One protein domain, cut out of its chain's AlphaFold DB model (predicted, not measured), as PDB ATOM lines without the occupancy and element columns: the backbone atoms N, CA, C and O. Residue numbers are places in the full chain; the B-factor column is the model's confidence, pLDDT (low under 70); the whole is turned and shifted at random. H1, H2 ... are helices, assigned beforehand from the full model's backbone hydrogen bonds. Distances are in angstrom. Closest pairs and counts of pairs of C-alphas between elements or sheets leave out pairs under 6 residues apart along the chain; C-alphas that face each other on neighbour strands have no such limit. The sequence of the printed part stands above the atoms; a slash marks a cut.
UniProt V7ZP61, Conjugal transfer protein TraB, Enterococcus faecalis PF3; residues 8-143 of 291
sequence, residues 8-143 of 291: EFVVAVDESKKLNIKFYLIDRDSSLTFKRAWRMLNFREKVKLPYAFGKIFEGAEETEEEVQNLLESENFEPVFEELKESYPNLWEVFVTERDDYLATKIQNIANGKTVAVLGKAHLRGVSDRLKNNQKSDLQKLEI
ATOM      1  N   GLU A   8     -10.842  13.348 -27.889       86.56
ATOM      2  CA  GLU A   8     -10.645  14.313 -28.971       86.56
ATOM      3  C   GLU A   8     -10.104  13.660 -30.251       86.56
ATOM      4  O   GLU A   8     -10.553  13.990 -31.348       86.56
ATOM      5  N   PHE A   9      -9.211  12.673 -30.125       90.75
ATOM      6  CA  PHE A   9      -8.639  11.971 -31.274       90.75
ATOM      7  C   PHE A   9      -9.650  11.024 -31.917       90.75
ATOM      8  O   PHE A   9      -9.727  10.948 -33.143       90.75
ATOM      9  N   VAL A  10     -10.453  10.331 -31.103       90.31
ATOM     10  CA  VAL A  10     -11.517   9.443 -31.595       90.31
ATOM     11  C   VAL A  10     -12.556  10.251 -32.365       90.31
ATOM     12  O   VAL A  10     -12.873   9.912 -33.501       90.31
ATOM     13  N   VAL A  11     -13.009  11.369 -31.789       93.19
ATOM     14  CA  VAL A  11     -13.961  12.275 -32.442       93.19
ATOM     15  C   VAL A  11     -13.385  12.816 -33.752       93.19
ATOM     16  O   VAL A  11     -14.076  12.797 -34.765       93.19
ATOM     17  N   ALA A  12     -12.115  13.228 -33.779       93.25
ATOM     18  CA  ALA A  12     -11.473  13.709 -35.002       93.25
ATOM     19  C   ALA A  12     -11.439  12.644 -36.113       93.25
ATOM     20  O   ALA A  12     -11.727  12.941 -37.275       93.25
ATOM     21  N   VAL A  13     -11.123  11.395 -35.762       93.69
ATOM     22  CA  VAL A  13     -11.129  10.273 -36.709       93.69
ATOM     23  C   VAL A  13     -12.548   9.983 -37.199       93.69
ATOM     24  O   VAL A  13     -12.749   9.830 -38.405       93.69
ATOM     25  N   ASP A  14     -13.535   9.943 -36.309       94.88
ATOM     26  CA  ASP A  14     -14.922   9.655 -36.678       94.88
ATOM     27  C   ASP A  14     -15.516  10.745 -37.578       94.88
ATOM     28  O   ASP A  14     -16.122  10.429 -38.603       94.88
ATOM     29  N   GLU A  15     -15.284  12.023 -37.268       95.88
ATOM     30  CA  GLU A  15     -15.717  13.140 -38.115       95.88
ATOM     31  C   GLU A  15     -14.997  13.143 -39.469       95.88
ATOM     32  O   GLU A  15     -15.635  13.351 -40.503       95.88
ATOM     33  N   SER A  16     -13.697  12.819 -39.507       94.62
ATOM     34  CA  SER A  16     -12.974  12.694 -40.780       94.62
ATOM     35  C   SER A  16     -13.582  11.615 -41.681       94.62
ATOM     36  O   SER A  16     -13.748  11.840 -42.877       94.62
ATOM     37  N   LYS A  17     -14.009  10.477 -41.114       94.75
ATOM     38  CA  LYS A  17     -14.683   9.408 -41.862       94.75
ATOM     39  C   LYS A  17     -16.059   9.844 -42.360       94.75
ATOM     40  O   LYS A  17     -16.365   9.614 -43.527       94.75
ATOM     41  N   LYS A  18     -16.872  10.485 -41.510       96.38
ATOM     42  CA  LYS A  18     -18.209  10.989 -41.885       96.38
ATOM     43  C   LYS A  18     -18.142  11.992 -43.035       96.38
ATOM     44  O   LYS A  18     -18.968  11.945 -43.939       96.38
ATOM     45  N   LEU A  19     -17.147  12.877 -43.004       95.25
ATOM     46  CA  LEU A  19     -16.925  13.907 -44.020       95.25
ATOM     47  C   LEU A  19     -16.085  13.414 -45.211       95.25
ATOM     48  O   LEU A  19     -15.793  14.197 -46.113       95.25
ATOM     49  N   ASN A  20     -15.687  12.136 -45.222       94.31
ATOM     50  CA  ASN A  20     -14.807  11.534 -46.225       94.31
ATOM     51  C   ASN A  20     -13.491  12.318 -46.439       94.31
ATOM     52  O   ASN A  20     -12.982  12.449 -47.553       94.31
ATOM     53  N   ILE A  21     -12.943  12.863 -45.351       92.56
ATOM     54  CA  ILE A  21     -11.671  13.582 -45.311       92.56
ATOM     55  C   ILE A  21     -10.557  12.578 -45.026       92.56
ATOM     56  O   ILE A  21     -10.598  11.820 -44.056       92.56
ATOM     57  N   LYS A  22      -9.512  12.596 -45.854       91.44
ATOM     58  CA  LYS A  22      -8.319  11.777 -45.628       91.44
ATOM     59  C   LYS A  22      -7.600  12.242 -44.357       91.44
ATOM     60  O   LYS A  22      -7.181  13.394 -44.278       91.44
ATOM     61  N   PHE A  23      -7.410  11.338 -43.400       92.88
ATOM     62  CA  PHE A  23      -6.661  11.607 -42.171       92.88
ATOM     63  C   PHE A  23      -5.329  10.849 -42.142       92.88
ATOM     64  O   PHE A  23      -5.137   9.860 -42.854       92.88
ATOM     65  N   TYR A  24      -4.408  11.317 -41.300       92.94
ATOM     66  CA  TYR A  24      -3.087  10.725 -41.107       92.94
ATOM     67  C   TYR A  24      -2.750  10.664 -39.619       92.94
ATOM     68  O   TYR A  24      -3.060  11.587 -38.869       92.94
ATOM     69  N   LEU A  25      -2.069   9.597 -39.204       93.12
ATOM     70  CA  LEU A  25      -1.507   9.490 -37.861       93.12
ATOM     71  C   LEU A  25      -0.107  10.107 -37.853       93.12
ATOM     72  O   LEU A  25       0.797   9.652 -38.559       93.12
ATOM     73  N   ILE A  26       0.061  11.163 -37.063       92.69
ATOM     74  CA  ILE A  26       1.270  11.994 -37.070       92.69
ATOM     75  C   ILE A  26       2.162  11.807 -35.844       92.69
ATOM     76  O   ILE A  26       3.254  12.359 -35.811       92.69
ATOM     77  N   ASP A  27       1.751  11.014 -34.861       92.38
ATOM     78  CA  ASP A  27       2.557  10.806 -33.660       92.38
ATOM     79  C   ASP A  27       3.693   9.798 -33.896       92.38
ATOM     80  O   ASP A  27       3.698   9.042 -34.880       92.38
ATOM     81  N   ARG A  28       4.673   9.832 -32.993       91.56
ATOM     82  CA  ARG A  28       5.763   8.863 -32.899       91.56
ATOM     83  C   ARG A  28       5.260   7.616 -32.178       91.56
ATOM     84  O   ARG A  28       4.407   7.692 -31.297       91.56
ATOM     85  N   ASP A  29       5.832   6.463 -32.511       90.50
ATOM     86  CA  ASP A  29       5.582   5.242 -31.747       90.50
ATOM     87  C   ASP A  29       5.930   5.455 -30.257       90.50
ATOM     88  O   ASP A  29       6.999   5.970 -29.894       90.50
ATOM     89  N   SER A  30       5.006   5.086 -29.369       88.50
ATOM     90  CA  SER A  30       5.182   5.286 -27.929       88.50
ATOM     91  C   SER A  30       6.303   4.400 -27.385       88.50
ATOM     92  O   SER A  30       7.116   4.864 -26.584       88.50
ATOM     93  N   SER A  31       6.437   3.164 -27.878       87.81
ATOM     94  CA  SER A  31       7.499   2.242 -27.454       87.81
ATOM     95  C   SER A  31       8.884   2.787 -27.800       87.81
ATOM     96  O   SER A  31       9.811   2.688 -26.994       87.81
ATOM     97  N   LEU A  32       9.035   3.387 -28.980       90.25
ATOM     98  CA  LEU A  32      10.231   4.107 -29.403       90.25
ATOM     99  C   LEU A  32      10.518   5.299 -28.479       90.25
ATOM    100  O   LEU A  32      11.642   5.427 -27.990       90.25
ATOM    101  N   THR A  33       9.502   6.116 -28.188       90.62
ATOM    102  CA  THR A  33       9.600   7.278 -27.289       90.62
ATOM    103  C   THR A  33      10.114   6.876 -25.904       90.62
ATOM    104  O   THR A  33      11.130   7.400 -25.443       90.62
ATOM    105  N   PHE A  34       9.486   5.880 -25.271       89.94
ATOM    106  CA  PHE A  34       9.893   5.385 -23.953       89.94
ATOM    107  C   PHE A  34      11.295   4.766 -23.970       89.94
ATOM    108  O   PHE A  34      12.106   5.038 -23.081       89.94
ATOM    109  N   LYS A  35      11.629   3.965 -24.993       89.56
ATOM    110  CA  LYS A  35      12.975   3.379 -25.132       89.56
ATOM    111  C   LYS A  35      14.038   4.460 -25.272       89.56
ATOM    112  O   LYS A  35      15.094   4.344 -24.654       89.56
ATOM    113  N   ARG A  36      13.779   5.494 -26.070       91.31
ATOM    114  CA  ARG A  36      14.699   6.613 -26.270       91.31
ATOM    115  C   ARG A  36      14.881   7.411 -24.978       91.31
ATOM    116  O   ARG A  36      16.022   7.587 -24.556       91.31
ATOM    117  N   ALA A  37      13.793   7.750 -24.288       89.75
ATOM    118  CA  ALA A  37      13.830   8.435 -22.996       89.75
ATOM    119  C   ALA A  37      14.675   7.652 -21.973       89.75
ATOM    120  O   ALA A  37      15.607   8.188 -21.372       89.75
ATOM    121  N   TRP A  38      14.466   6.334 -21.874       88.62
ATOM    122  CA  TRP A  38      15.245   5.461 -20.985       88.62
ATOM    123  C   TRP A  38      16.742   5.382 -21.330       88.62
ATOM    124  O   TRP A  38      17.580   5.097 -20.464       88.62
ATOM    125  N   ARG A  39      17.102   5.579 -22.603       87.56
ATOM    126  CA  ARG A  39      18.499   5.577 -23.069       87.56
ATOM    127  C   ARG A  39      19.217   6.894 -22.820       87.56
ATOM    128  O   ARG A  39      20.433   6.855 -22.640       87.56
ATOM    129  N   MET A  40      18.487   8.002 -22.780       84.88
ATOM    130  CA  MET A  40      19.044   9.321 -22.485       84.88
ATOM    131  C   MET A  40      19.402   9.481 -21.004       84.88
ATOM    132  O   MET A  40      20.353  10.184 -20.680       84.88
ATOM    133  N   LEU A  41      18.718   8.756 -20.114       85.25
ATOM    134  CA  LEU A  41      19.011   8.783 -18.684       85.25
ATOM    135  C   LEU A  41      20.344   8.111 -18.316       85.25
ATOM    136  O   LEU A  41      20.635   6.963 -18.675       85.25
ATOM    137  N   ASN A  42      21.107   8.792 -17.471       83.88
ATOM    138  CA  ASN A  42      22.259   8.271 -16.754       83.88
ATOM    139  C   ASN A  42      21.833   7.442 -15.534       83.88
ATOM    140  O   ASN A  42      20.704   7.514 -15.057       83.88
ATOM    141  N   PHE A  43      22.770   6.661 -14.985       81.62
ATOM    142  CA  PHE A  43      22.505   5.785 -13.838       81.62
ATOM    143  C   PHE A  43      21.911   6.536 -12.633       81.62
ATOM    144  O   PHE A  43      20.936   6.077 -12.047       81.62
ATOM    145  N   ARG A  44      22.445   7.723 -12.308       82.12
ATOM    146  CA  ARG A  44      21.940   8.561 -11.206       82.12
ATOM    147  C   ARG A  44      20.494   9.007 -11.420       82.12
ATOM    148  O   ARG A  44      19.716   8.970 -10.478       82.12
ATOM    149  N   GLU A  45      20.136   9.405 -12.640       81.50
ATOM    150  CA  GLU A  45      18.766   9.817 -12.969       81.50
ATOM    151  C   GLU A  45      17.811   8.623 -12.854       81.50
ATOM    152  O   GLU A  45      16.766   8.744 -12.228       81.50
ATOM    153  N   LYS A  46      18.212   7.436 -13.338       84.12
ATOM    154  CA  LYS A  46      17.408   6.203 -13.226       84.12
ATOM    155  C   LYS A  46      17.094   5.817 -11.785       84.12
ATOM    156  O   LYS A  46      15.968   5.436 -11.499       84.12
ATOM    157  N   VAL A  47      18.077   5.917 -10.890       81.75
ATOM    158  CA  VAL A  47      17.898   5.597  -9.464       81.75
ATOM    159  C   VAL A  47      16.993   6.615  -8.764       81.75
ATOM    160  O   VAL A  47      16.276   6.249  -7.841       81.75
ATOM    161  N   LYS A  48      16.993   7.879  -9.207       78.88
ATOM    162  CA  LYS A  48      16.147   8.936  -8.632       78.88
ATOM    163  C   LYS A  48      14.702   8.917  -9.133       78.88
ATOM    164  O   LYS A  48      13.844   9.462  -8.443       78.88
ATOM    165  N   LEU A  49      14.417   8.281 -10.275       78.31
ATOM    166  CA  LEU A  49      13.067   8.258 -10.848       78.31
ATOM    167  C   LEU A  49      11.988   7.786  -9.864       78.31
ATOM    168  O   LEU A  49      11.014   8.516  -9.719       78.31
ATOM    169  N   PRO A  50      12.125   6.642  -9.157       76.69
ATOM    170  CA  PRO A  50      11.080   6.197  -8.237       76.69
ATOM    171  C   PRO A  50      10.796   7.211  -7.127       76.69
ATOM    172  O   PRO A  50       9.644   7.387  -6.757       76.69
ATOM    173  N   TYR A  51      11.825   7.908  -6.634       72.12
ATOM    174  CA  TYR A  51      11.669   8.949  -5.619       72.12
ATOM    175  C   TYR A  51      10.948  10.185  -6.163       72.12
ATOM    176  O   TYR A  51      10.079  10.723  -5.490       72.12
ATOM    177  N   ALA A  52      11.271  10.630  -7.380       68.88
ATOM    178  CA  ALA A  52      10.581  11.773  -7.977       68.88
ATOM    179  C   ALA A  52       9.139  11.458  -8.369       68.88
ATOM    180  O   ALA A  52       8.260  12.262  -8.094       68.88
ATOM    181  N   PHE A  53       8.881  10.282  -8.948       67.75
ATOM    182  CA  PHE A  53       7.506   9.835  -9.154       67.75
ATOM    183  C   PHE A  53       6.779   9.736  -7.813       67.75
ATOM    184  O   PHE A  53       5.688  10.272  -7.694       67.75
ATOM    185  N   GLY A  54       7.416   9.149  -6.794       66.44
ATOM    186  CA  GLY A  54       6.899   9.106  -5.428       66.44
ATOM    187  C   GLY A  54       6.476  10.482  -4.922       66.44
ATOM    188  O   GLY A  54       5.330  10.629  -4.538       66.44
ATOM    189  N   LYS A  55       7.335  11.501  -5.032       64.75
ATOM    190  CA  LYS A  55       7.019  12.882  -4.631       64.75
ATOM    191  C   LYS A  55       5.849  13.511  -5.382       64.75
ATOM    192  O   LYS A  55       5.034  14.180  -4.760       64.75
ATOM    193  N   ILE A  56       5.769  13.297  -6.695       60.84
ATOM    194  CA  ILE A  56       4.648  13.790  -7.511       60.84
ATOM    195  C   ILE A  56       3.330  13.166  -7.028       60.84
ATOM    196  O   ILE A  56       2.308  13.844  -7.009       60.84
ATOM    197  N   PHE A  57       3.354  11.896  -6.610       53.59
ATOM    198  CA  PHE A  57       2.184  11.207  -6.058       53.59
ATOM    199  C   PHE A  57       1.934  11.507  -4.570       53.59
ATOM    200  O   PHE A  57       0.796  11.449  -4.134       53.59
ATOM    201  N   GLU A  58       2.968  11.837  -3.797       54.09
ATOM    202  CA  GLU A  58       2.895  12.169  -2.366       54.09
ATOM    203  C   GLU A  58       2.363  13.595  -2.136       54.09
ATOM    204  O   GLU A  58       1.758  13.864  -1.107       54.09
ATOM    205  N   GLY A  59       2.524  14.494  -3.117       48.12
ATOM    206  CA  GLY A  59       1.881  15.815  -3.142       48.12
ATOM    207  C   GLY A  59       0.388  15.797  -3.507       48.12
ATOM    208  O   GLY A  59      -0.231  16.859  -3.533       48.12
ATOM    209  N   ALA A  60      -0.181  14.625  -3.798       46.81
ATOM    210  CA  ALA A  60      -1.618  14.418  -3.890       46.81
ATOM    211  C   ALA A  60      -2.084  13.773  -2.576       46.81
ATOM    212  O   ALA A  60      -1.939  12.565  -2.385       46.81
ATOM    213  N   GLU A  61      -2.566  14.583  -1.631       43.28
ATOM    214  CA  GLU A  61      -3.025  14.081  -0.335       43.28
ATOM    215  C   GLU A  61      -4.273  13.195  -0.514       43.28
ATOM    216  O   GLU A  61      -5.309  13.635  -0.991       43.28
ATOM    217  N   GLU A  62      -4.112  11.914  -0.159       52.31
ATOM    218  CA  GLU A  62      -5.053  10.836   0.221       52.31
ATOM    219  C   GLU A  62      -6.449  10.666  -0.435       52.31
ATOM    220  O   GLU A  62      -7.083   9.635  -0.196       52.31
ATOM    221  N   THR A  63      -6.947  11.555  -1.294       55.69
ATOM    222  CA  THR A  63      -8.282  11.446  -1.902       55.69
ATOM    223  C   THR A  63      -8.213  11.280  -3.420       55.69
ATOM    224  O   THR A  63      -7.540  12.028  -4.129       55.69
ATOM    225  N   GLU A  64      -8.944  10.288  -3.946       52.47
ATOM    226  CA  GLU A  64      -9.079  10.057  -5.396       52.47
ATOM    227  C   GLU A  64      -9.567  11.318  -6.129       52.47
ATOM    228  O   GLU A  64      -9.137  11.574  -7.249       52.47
ATOM    229  N   GLU A  65     -10.394  12.143  -5.474       52.59
ATOM    230  CA  GLU A  65     -10.858  13.432  -5.997       52.59
ATOM    231  C   GLU A  65      -9.735  14.463  -6.155       52.59
ATOM    232  O   GLU A  65      -9.756  15.206  -7.126       52.59
ATOM    233  N   GLU A  66      -8.734  14.519  -5.274       52.72
ATOM    234  CA  GLU A  66      -7.621  15.472  -5.399       52.72
ATOM    235  C   GLU A  66      -6.569  15.021  -6.410       52.72
ATOM    236  O   GLU A  66      -6.069  15.842  -7.176       52.72
ATOM    237  N   VAL A  67      -6.297  13.715  -6.498       53.69
ATOM    238  CA  VAL A  67      -5.497  13.144  -7.595       53.69
ATOM    239  C   VAL A  67      -6.185  13.417  -8.928       53.69
ATOM    240  O   VAL A  67      -5.544  13.846  -9.890       53.69
ATOM    241  N   GLN A  68      -7.500  13.205  -8.989       52.19
ATOM    242  CA  GLN A  68      -8.285  13.486 -10.177       52.19
ATOM    243  C   GLN A  68      -8.348  14.986 -10.456       52.19
ATOM    244  O   GLN A  68      -8.172  15.358 -11.601       52.19
ATOM    245  N   ASN A  69      -8.451  15.852  -9.448       54.47
ATOM    246  CA  ASN A  69      -8.369  17.302  -9.617       54.47
ATOM    247  C   ASN A  69      -6.970  17.772 -10.013       54.47
ATOM    248  O   ASN A  69      -6.889  18.743 -10.736       54.47
ATOM    249  N   LEU A  70      -5.871  17.125  -9.618       55.22
ATOM    250  CA  LEU A  70      -4.528  17.421 -10.136       55.22
ATOM    251  C   LEU A  70      -4.400  16.994 -11.606       55.22
ATOM    252  O   LEU A  70      -3.877  17.753 -12.419       55.22
ATOM    253  N   LEU A  71      -4.929  15.819 -11.962       52.28
ATOM    254  CA  LEU A  71      -4.970  15.300 -13.337       52.28
ATOM    255  C   LEU A  71      -5.972  16.041 -14.245       52.28
ATOM    256  O   LEU A  71      -5.788  16.088 -15.460       52.28
ATOM    257  N   GLU A  72      -7.041  16.590 -13.680       51.25
ATOM    258  CA  GLU A  72      -8.067  17.387 -14.360       51.25
ATOM    259  C   GLU A  72      -7.773  18.885 -14.261       51.25
ATOM    260  O   GLU A  72      -8.299  19.659 -15.065       51.25
ATOM    261  N   SER A  73      -6.913  19.309 -13.323       50.94
ATOM    262  CA  SER A  73      -6.497  20.700 -13.212       50.94
ATOM    263  C   SER A  73      -5.821  21.061 -14.512       50.94
ATOM    264  O   SER A  73      -4.873  20.432 -14.980       50.94
ATOM    265  N   GLU A  74      -6.330  22.115 -15.125       50.78
ATOM    266  CA  GLU A  74      -5.856  22.594 -16.411       50.78
ATOM    267  C   GLU A  74      -4.386  23.068 -16.389       50.78
ATOM    268  O   GLU A  74      -3.875  23.417 -17.457       50.78
ATOM    269  N   ASN A  75      -3.733  23.027 -15.217       51.69
ATOM    270  CA  ASN A  75      -2.373  23.454 -14.902       51.69
ATOM    271  C   ASN A  75      -1.444  22.243 -14.711       51.69
ATOM    272  O   ASN A  75      -0.943  21.991 -13.618       51.69
ATOM    273  N   PHE A  76      -1.167  21.509 -15.790       55.75
ATOM    274  CA  PHE A  76      -0.066  20.537 -15.810       55.75
ATOM    275  C   PHE A  76       1.310  21.224 -15.780       55.75
ATOM    276  O   PHE A  76       2.327  20.574 -15.541       55.75
ATOM    277  N   GLU A  77       1.353  22.537 -16.011       59.88
ATOM    278  CA  GLU A  77       2.550  23.370 -16.035       59.88
ATOM    279  C   GLU A  77       3.521  23.139 -14.861       59.88
ATOM    280  O   GLU A  77       4.691  22.919 -15.160       59.88
ATOM    281  N   PRO A  78       3.117  23.086 -13.574       61.00
ATOM    282  CA  PRO A  78       4.057  22.904 -12.464       61.00
ATOM    283  C   PRO A  78       4.763  21.540 -12.489       61.00
ATOM    284  O   PRO A  78       5.967  21.460 -12.267       61.00
ATOM    285  N   VAL A  79       4.042  20.465 -12.835       62.72
ATOM    286  CA  VAL A  79       4.616  19.110 -12.976       62.72
ATOM    287  C   VAL A  79       5.566  19.055 -14.174       62.72
ATOM    288  O   VAL A  79       6.623  18.426 -14.125       62.72
ATOM    289  N   PHE A  80       5.198  19.727 -15.264       66.81
ATOM    290  CA  PHE A  80       6.016  19.837 -16.469       66.81
ATOM    291  C   PHE A  80       7.278  20.686 -16.219       66.81
ATOM    292  O   PHE A  80       8.352  20.325 -16.702       66.81
ATOM    293  N   GLU A  81       7.191  21.755 -15.428       69.44
ATOM    294  CA  GLU A  81       8.331  22.573 -15.001       69.44
ATOM    295  C   GLU A  81       9.268  21.804 -14.068       69.44
ATOM    296  O   GLU A  81      10.472  21.766 -14.322       69.44
ATOM    297  N   GLU A  82       8.741  21.088 -13.073       70.06
ATOM    298  CA  GLU A  82       9.561  20.242 -12.203       70.06
ATOM    299  C   GLU A  82      10.246  19.118 -12.995       70.06
ATOM    300  O   GLU A  82      11.433  18.835 -12.791       70.06
ATOM    301  N   LEU A  83       9.546  18.510 -13.963       70.19
ATOM    302  CA  LEU A  83      10.131  17.524 -14.872       70.19
ATOM    303  C   LEU A  83      11.242  18.145 -15.731       70.19
ATOM    304  O   LEU A  83      12.275  17.511 -15.947       70.19
ATOM    305  N   LYS A  84      11.050  19.375 -16.209       79.38
ATOM    306  CA  LYS A  84      12.037  20.111 -17.004       79.38
ATOM    307  C   LYS A  84      13.296  20.439 -16.203       79.38
ATOM    308  O   LYS A  84      14.395  20.274 -16.729       79.38
ATOM    309  N   GLU A  85      13.150  20.867 -14.952       79.31
ATOM    310  CA  GLU A  85      14.278  21.209 -14.078       79.31
ATOM    311  C   GLU A  85      15.006  19.967 -13.552       79.31
ATOM    312  O   GLU A  85      16.235  19.882 -13.616       79.31
ATOM    313  N   SER A  86      14.259  18.975 -13.064       76.00
ATOM    314  CA  SER A  86      14.827  17.788 -12.415       76.00
ATOM    315  C   SER A  86      15.269  16.708 -13.406       76.00
ATOM    316  O   SER A  86      16.194  15.944 -13.114       76.00
ATOM    317  N   TYR A  87      14.626  16.630 -14.576       81.31
ATOM    318  CA  TYR A  87      14.854  15.599 -15.593       81.31
ATOM    319  C   TYR A  87      14.881  16.181 -17.017       81.31
ATOM    320  O   TYR A  87      14.107  15.748 -17.880       81.31
ATOM    321  N   PRO A  88      15.821  17.092 -17.329       85.06
ATOM    322  CA  PRO A  88      15.887  17.768 -18.628       85.06
ATOM    323  C   PRO A  88      15.986  16.791 -19.810       85.06
ATOM    324  O   PRO A  88      15.420  17.034 -20.870       85.06
ATOM    325  N   ASN A  89      16.633  15.636 -19.620       86.75
ATOM    326  CA  ASN A  89      16.713  14.585 -20.638       86.75
ATOM    327  C   ASN A  89      15.356  13.921 -20.936       86.75
ATOM    328  O   ASN A  89      15.110  13.510 -22.068       86.75
ATOM    329  N   LEU A  90      14.479  13.782 -19.933       87.12
ATOM    330  CA  LEU A  90      13.125  13.261 -20.136       87.12
ATOM    331  C   LEU A  90      12.231  14.305 -20.787       87.12
ATOM    332  O   LEU A  90      11.507  13.966 -21.720       87.12
ATOM    333  N   TRP A  91      12.323  15.552 -20.323       87.50
ATOM    334  CA  TRP A  91      11.651  16.685 -20.947       87.50
ATOM    335  C   TRP A  91      11.969  16.768 -22.440       87.50
ATOM    336  O   TRP A  91      11.062  16.832 -23.269       87.50
ATOM    337  N   GLU A  92      13.254  16.680 -22.781       90.06
ATOM    338  CA  GLU A  92      13.715  16.740 -24.160       90.06
ATOM    339  C   GLU A  92      13.057  15.659 -25.022       90.06
ATOM    340  O   GLU A  92      12.507  15.961 -26.076       90.06
ATOM    341  N   VAL A  93      13.026  14.404 -24.565       90.12
ATOM    342  CA  VAL A  93      12.471  13.305 -25.371       90.12
ATOM    343  C   VAL A  93      10.941  13.322 -25.428       90.12
ATOM    344  O   VAL A  93      10.370  13.044 -26.487       90.12
ATOM    345  N   PHE A  94      10.262  13.582 -24.306       89.25
ATOM    346  CA  PHE A  94       8.798  13.510 -24.234       89.25
ATOM    347  C   PHE A  94       8.104  14.747 -24.798       89.25
ATOM    348  O   PHE A  94       6.995  14.611 -25.317       89.25
ATOM    349  N   VAL A  95       8.745  15.916 -24.718       89.44
ATOM    350  CA  VAL A  95       8.164  17.197 -25.126       89.44
ATOM    351  C   VAL A  95       8.903  17.750 -26.338       89.44
ATOM    352  O   VAL A  95       8.354  17.688 -27.434       89.44
ATOM    353  N   THR A  96      10.153  18.203 -26.196       91.56
ATOM    354  CA  THR A  96      10.871  18.922 -27.268       91.56
ATOM    355  C   THR A  96      10.971  18.111 -28.566       91.56
ATOM    356  O   THR A  96      10.540  18.565 -29.624       91.56
ATOM    357  N   GLU A  97      11.496  16.886 -28.499       94.19
ATOM    358  CA  GLU A  97      11.647  15.990 -29.649       94.19
ATOM    359  C   GLU A  97      10.301  15.537 -30.219       94.19
ATOM    360  O   GLU A  97      10.183  15.275 -31.416       94.19
ATOM    361  N   ARG A  98       9.284  15.395 -29.363       94.06
ATOM    362  CA  ARG A  98       7.944  14.999 -29.803       94.06
ATOM    363  C   ARG A  98       7.268  16.145 -30.551       94.06
ATOM    364  O   ARG A  98       6.670  15.896 -31.593       94.06
ATOM    365  N   ASP A  99       7.440  17.382 -30.090       95.19
ATOM    366  CA  ASP A  99       6.992  18.587 -30.790       95.19
ATOM    367  C   ASP A  99       7.706  18.745 -32.136       95.19
ATOM    368  O   ASP A  99       7.054  19.004 -33.148       95.19
ATOM    369  N   ASP A 100       9.027  18.534 -32.173       95.50
ATOM    370  CA  ASP A 100       9.823  18.505 -33.408       95.50
ATOM    371  C   ASP A 100       9.272  17.478 -34.409       95.50
ATOM    372  O   ASP A 100       9.096  17.779 -35.596       95.50
ATOM    373  N   TYR A 101       8.980  16.266 -33.927       96.19
ATOM    374  CA  TYR A 101       8.449  15.172 -34.736       96.19
ATOM    375  C   TYR A 101       7.066  15.513 -35.305       96.19
ATOM    376  O   TYR A 101       6.853  15.422 -36.516       96.19
ATOM    377  N   LEU A 102       6.141  15.952 -34.443       95.94
ATOM    378  CA  LEU A 102       4.777  16.329 -34.817       95.94
ATOM    379  C   LEU A 102       4.778  17.481 -35.827       95.94
ATOM    380  O   LEU A 102       4.135  17.376 -36.872       95.94
ATOM    381  N   ALA A 103       5.531  18.552 -35.558       96.50
ATOM    382  CA  ALA A 103       5.604  19.719 -36.432       96.50
ATOM    383  C   ALA A 103       6.167  19.357 -37.814       96.50
ATOM    384  O   ALA A 103       5.567  19.693 -38.837       96.50
ATOM    385  N   THR A 104       7.264  18.595 -37.849       96.06
ATOM    386  CA  THR A 104       7.890  18.161 -39.105       96.06
ATOM    387  C   THR A 104       6.955  17.254 -39.909       96.06
ATOM    388  O   THR A 104       6.831  17.399 -41.128       96.06
ATOM    389  N   LYS A 105       6.252  16.325 -39.248       95.25
ATOM    390  CA  LYS A 105       5.313  15.412 -39.914       95.25
ATOM    391  C   LYS A 105       4.087  16.150 -40.449       95.25
ATOM    392  O   LYS A 105       3.674  15.874 -41.573       95.25
ATOM    393  N   ILE A 106       3.574  17.144 -39.717       95.06
ATOM    394  CA  ILE A 106       2.534  18.058 -40.213       95.06
ATOM    395  C   ILE A 106       3.035  18.798 -41.455       95.06
ATOM    396  O   ILE A 106       2.372  18.740 -42.482       95.06
ATOM    397  N   GLN A 107       4.212  19.429 -41.422       93.75
ATOM    398  CA  GLN A 107       4.748  20.178 -42.572       93.75
ATOM    399  C   GLN A 107       5.009  19.316 -43.814       93.75
ATOM    400  O   GLN A 107       5.010  19.840 -44.924       93.75
ATOM    401  N   ASN A 108       5.279  18.021 -43.647       93.44
ATOM    402  CA  ASN A 108       5.509  17.110 -44.770       93.44
ATOM    403  C   ASN A 108       4.206  16.590 -45.398       93.44
ATOM    404  O   ASN A 108       4.216  16.185 -46.558       93.44
ATOM    405  N   ILE A 109       3.104  16.575 -44.644       92.19
ATOM    406  CA  ILE A 109       1.808  16.030 -45.081       92.19
ATOM    407  C   ILE A 109       0.828  17.145 -45.468       92.19
ATOM    408  O   ILE A 109      -0.015  16.946 -46.344       92.19
ATOM    409  N   ALA A 110       0.907  18.295 -44.797       88.75
ATOM    410  CA  ALA A 110      -0.030  19.394 -44.953       88.75
ATOM    411  C   ALA A 110      -0.036  19.903 -46.396       88.75
ATOM    412  O   ALA A 110       0.989  20.308 -46.944       88.75
ATOM    413  N   ASN A 111      -1.225  19.909 -46.991       85.69
ATOM    414  CA  ASN A 111      -1.471  20.451 -48.316       85.69
ATOM    415  C   ASN A 111      -2.777  21.253 -48.281       85.69
ATOM    416  O   ASN A 111      -3.849  20.697 -48.050       85.69
ATOM    417  N   GLY A 112      -2.689  22.571 -48.467       87.00
ATOM    418  CA  GLY A 112      -3.831  23.473 -48.329       87.00
ATOM    419  C   GLY A 112      -4.351  23.580 -46.888       87.00
ATOM    420  O   GLY A 112      -3.582  23.561 -45.925       87.00
ATOM    421  N   LYS A 113      -5.673  23.721 -46.728       90.12
ATOM    422  CA  LYS A 113      -6.319  23.851 -45.412       90.12
ATOM    423  C   LYS A 113      -6.279  22.513 -44.669       90.12
ATOM    424  O   LYS A 113      -7.027  21.600 -45.000       90.12
ATOM    425  N   THR A 114      -5.416  22.422 -43.661       91.75
ATOM    426  CA  THR A 114      -5.211  21.217 -42.845       91.75
ATOM    427  C   THR A 114      -5.594  21.500 -41.396       91.75
ATOM    428  O   THR A 114      -5.245  22.551 -40.861       91.75
ATOM    429  N   VAL A 115      -6.286  20.559 -40.754       93.38
ATOM    430  CA  VAL A 115      -6.580  20.596 -39.316       93.38
ATOM    431  C   VAL A 115      -5.732  19.531 -38.630       93.38
ATOM    432  O   VAL A 115      -5.811  18.358 -38.989       93.38
ATOM    433  N   ALA A 116      -4.916  19.938 -37.659       93.62
ATOM    434  CA  ALA A 116      -4.152  19.029 -36.810       93.62
ATOM    435  C   ALA A 116      -4.784  18.995 -35.413       93.62
ATOM    436  O   ALA A 116      -4.981  20.042 -34.801       93.62
ATOM    437  N   VAL A 117      -5.092  17.797 -34.917       93.62
ATOM    438  CA  VAL A 117      -5.621  17.581 -33.563       93.62
ATOM    439  C   VAL A 117      -4.493  17.017 -32.709       93.62
ATOM    440  O   VAL A 117      -3.932  15.976 -33.041       93.62
ATOM    441  N   LEU A 118      -4.131  17.731 -31.643       91.38
ATOM    442  CA  LEU A 118      -2.969  17.452 -30.797       91.38
ATOM    443  C   LEU A 118      -3.365  17.539 -29.322       91.38
ATOM    444  O   LEU A 118      -4.263  18.300 -28.966       91.38
ATOM    445  N   GLY A 119      -2.650  16.811 -28.463       85.88
ATOM    446  CA  GLY A 119      -2.798  16.954 -27.015       85.88
ATOM    447  C   GLY A 119      -2.351  18.340 -26.540       85.88
ATOM    448  O   GLY A 119      -1.388  18.897 -27.076       85.88
ATOM    449  N   LYS A 120      -3.026  18.884 -25.516       81.81
ATOM    450  CA  LYS A 120      -2.824  20.256 -25.004       81.81
ATOM    451  C   LYS A 120      -1.347  20.595 -24.758       81.81
ATOM    452  O   LYS A 120      -0.891  21.648 -25.198       81.81
ATOM    453  N   ALA A 121      -0.597  19.667 -24.157       79.56
ATOM    454  CA  ALA A 121       0.822  19.823 -23.825       79.56
ATOM    455  C   ALA A 121       1.741  20.116 -25.032       79.56
ATOM    456  O   ALA A 121       2.818  20.671 -24.853       79.56
ATOM    457  N   HIS A 122       1.318  19.784 -26.257       90.12
ATOM    458  CA  HIS A 122       2.115  19.947 -27.479       90.12
ATOM    459  C   HIS A 122       1.681  21.148 -28.335       90.12
ATOM    460  O   HIS A 122       2.389  21.538 -29.264       90.12
ATOM    461  N   LEU A 123       0.526  21.765 -28.047       89.00
ATOM    462  CA  LEU A 123      -0.057  22.805 -28.906       89.00
ATOM    463  C   LEU A 123       0.887  23.994 -29.106       89.00
ATOM    464  O   LEU A 123       1.119  24.409 -30.242       89.00
ATOM    465  N   ARG A 124       1.448  24.522 -28.013       89.62
ATOM    466  CA  ARG A 124       2.352  25.679 -28.057       89.62
ATOM    467  C   ARG A 124       3.641  25.343 -28.806       89.62
ATOM    468  O   ARG A 124       3.976  26.024 -29.772       89.62
ATOM    469  N   GLY A 125       4.320  24.268 -28.406       91.12
ATOM    470  CA  GLY A 125       5.609  23.891 -28.980       91.12
ATOM    471  C   GLY A 125       5.534  23.527 -30.463       91.12
ATOM    472  O   GLY A 125       6.411  23.935 -31.230       91.12
ATOM    473  N   VAL A 126       4.467  22.844 -30.894       95.25
ATOM    474  CA  VAL A 126       4.220  22.549 -32.313       95.25
ATOM    475  C   VAL A 126       3.854  23.817 -33.085       95.25
ATOM    476  O   VAL A 126       4.422  24.055 -34.149       95.25
ATOM    477  N   SER A 127       2.960  24.664 -32.558       93.88
ATOM    478  CA  SER A 127       2.594  25.941 -33.192       93.88
ATOM    479  C   SER A 127       3.823  26.811 -33.464       93.88
ATOM    480  O   SER A 127       3.967  27.349 -34.561       93.88
ATOM    481  N   ASP A 128       4.721  26.937 -32.487       94.56
ATOM    482  CA  ASP A 128       5.916  27.772 -32.617       94.56
ATOM    483  C   ASP A 128       6.866  27.236 -33.705       94.56
ATOM    484  O   ASP A 128       7.341  28.000 -34.547       94.56
ATOM    485  N   ARG A 129       7.064  25.913 -33.781       96.00
ATOM    486  CA  ARG A 129       7.862  25.263 -34.844       96.00
ATOM    487  C   ARG A 129       7.252  25.429 -36.228       96.00
ATOM    488  O   ARG A 129       7.975  25.681 -37.191       96.00
ATOM    489  N   LEU A 130       5.927  25.312 -36.329       94.69
ATOM    490  CA  LEU A 130       5.203  25.515 -37.581       94.69
ATOM    491  C   LEU A 130       5.338  26.962 -38.072       94.69
ATOM    492  O   LEU A 130       5.660  27.165 -39.242       94.69
ATOM    493  N   LYS A 131       5.161  27.955 -37.187       94.56
ATOM    494  CA  LYS A 131       5.315  29.388 -37.510       94.56
ATOM    495  C   LYS A 131       6.731  29.734 -37.960       94.56
ATOM    496  O   LYS A 131       6.898  30.493 -38.908       94.56
ATOM    497  N   ASN A 132       7.734  29.145 -37.315       94.88
ATOM    498  CA  ASN A 132       9.143  29.372 -37.637       94.88
ATOM    499  C   ASN A 132       9.651  28.505 -38.801       94.88
ATOM    500  O   ASN A 132      10.828  28.573 -39.142       94.88
ATOM    501  N   ASN A 133       8.787  27.678 -39.403       91.06
ATOM    502  CA  ASN A 133       9.143  26.712 -40.441       91.06
ATOM    503  C   ASN A 133      10.335  25.807 -40.052       91.06
ATOM    504  O   ASN A 133      11.171  25.449 -40.883       91.06
ATOM    505  N   GLN A 134      10.425  25.457 -38.767       90.81
ATOM    506  CA  GLN A 134      11.491  24.620 -38.229       90.81
ATOM    507  C   GLN A 134      11.212  23.157 -38.577       90.81
ATOM    508  O   GLN A 134      10.237  22.581 -38.095       90.81
ATOM    509  N   LYS A 135      12.083  22.562 -39.398       89.50
ATOM    510  CA  LYS A 135      12.065  21.132 -39.728       89.50
ATOM    511  C   LYS A 135      13.196  20.409 -39.015       89.50
ATOM    512  O   LYS A 135      14.349  20.834 -39.093       89.50
ATOM    513  N   SER A 136      12.863  19.284 -38.398       91.69
ATOM    514  CA  SER A 136      13.822  18.383 -37.765       91.69
ATOM    515  C   SER A 136      14.004  17.119 -38.606       91.69
ATOM    516  O   SER A 136      13.201  16.783 -39.476       91.69
ATOM    517  N   ASP A 137      15.094  16.402 -38.368       92.31
ATOM    518  CA  ASP A 137      15.366  15.141 -39.052       92.31
ATOM    519  C   ASP A 137      14.580  14.003 -38.381       92.31
ATOM    520  O   ASP A 137      14.968  13.507 -37.319       92.31
ATOM    521  N   LEU A 138      13.471  13.589 -39.005       90.88
ATOM    522  CA  LEU A 138      12.617  12.513 -38.489       90.88
ATOM    523  C   LEU A 138      13.398  11.213 -38.262       90.88
ATOM    524  O   LEU A 138      13.151  10.533 -37.269       90.88
ATOM    525  N   GLN A 139      14.380  10.894 -39.112       90.56
ATOM    526  CA  GLN A 139      15.151   9.657 -38.971       90.56
ATOM    527  C   GLN A 139      15.978   9.673 -37.683       90.56
ATOM    528  O   GLN A 139      16.028   8.676 -36.965       90.56
ATOM    529  N   LYS A 140      16.571  10.817 -37.321       90.44
ATOM    530  CA  LYS A 140      17.306  10.957 -36.049       90.44
ATOM    531  C   LYS A 140      16.405  10.806 -34.823       90.44
ATOM    532  O   LYS A 140      16.859  10.283 -33.802       90.44
ATOM    533  N   LEU A 141      15.153  11.249 -34.926       89.94
ATOM    534  CA  LEU A 141      14.145  11.132 -33.866       89.94
ATOM    535  C   LEU A 141      13.548   9.718 -33.766       89.94
ATOM    536  O   LEU A 141      12.990   9.363 -32.723       89.94
ATOM    537  N   GLU A 142      13.703   8.906 -34.817       91.56
ATOM    538  CA  GLU A 142      13.270   7.504 -34.881       91.56
ATOM    539  C   GLU A 142      14.358   6.492 -34.482       91.56
ATOM    540  O   GLU A 142      14.067   5.320 -34.234       91.56
ATOM    541  N   ILE A 143      15.610   6.932 -34.335       90.00
ATOM    542  CA  ILE A 143      16.717   6.081 -33.885       90.00
ATOM    543  C   ILE A 143      16.785   6.039 -32.351       90.00
ATOM    544  O   ILE A 143      16.809   7.065 -31.663       90.00
TER     545      ILE A 143
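What this domain is: This is residues 8 to 143 of the 291 residues of the protein "Conjugal transfer protein TraB" of Enterococcus faecalis PF3 (UniProt V7ZP61). One long helix, H6, is the core, with H2, H7 and H8 packed round it; H5 meets its first end, and H3 and H5, loosely side by side, form an arm with H4 at the tip. H1 lies away from the other helices, beyond a long link. The 136 printed residues include eight named helices, H1 to H8 in order, and no named strand: all helix. The whole is only just loose, close to compact, with a radius of gyration of the C-alphas of 17.4 A and spans of 47 by 36 by 26 A.

How they stand to each other: The hub is H6, residues 88 to 109. H7, residues 120 to 131, touches it at a steep tilt of 56 degrees, the same way; their closest C-alphas, Asp 99 and Val 126, are 5.1 A apart. H2, residues 30 to 40, touches residues 89 to 94 of H6 alone, closest C-alphas Ala 37 and Val 93, 5.6 A. H8, residues 138 to 142, touches residues 97 to 105 alone, closest C-alphas Leu 138 and Tyr 101, 6.2 A. H5, residues 77 to 86, touches residues 90 to 91 alone, closest C-alphas Lys 84 and Trp 91, 5.2 A. H3, residues 43 to 58, is close to H5 but not clearly touching, closest C-alphas Ile 56 and Val 79, 7.6 A. H1, residues 8 to 18, and H4, residues 64 to 72, touch no helix. Every O i to N i+4 pair is within hydrogen-bond range in H1, H2, H4, H5 and H8, against 10 of 12 in H3, 16 of 18 in H6 and 6 of 8 in H7.

Where its parts are: H6 is 30.0 A long, from C-alpha 88 at (15.887, 17.768, -18.628) to C-alpha 109 at (1.808, 16.030, -45.081); H3 is 23.6 A and H7 17.5 A.

The domain as a whole: The printed part has no cut; residues 52 to 81 are under 70 in pLDDT.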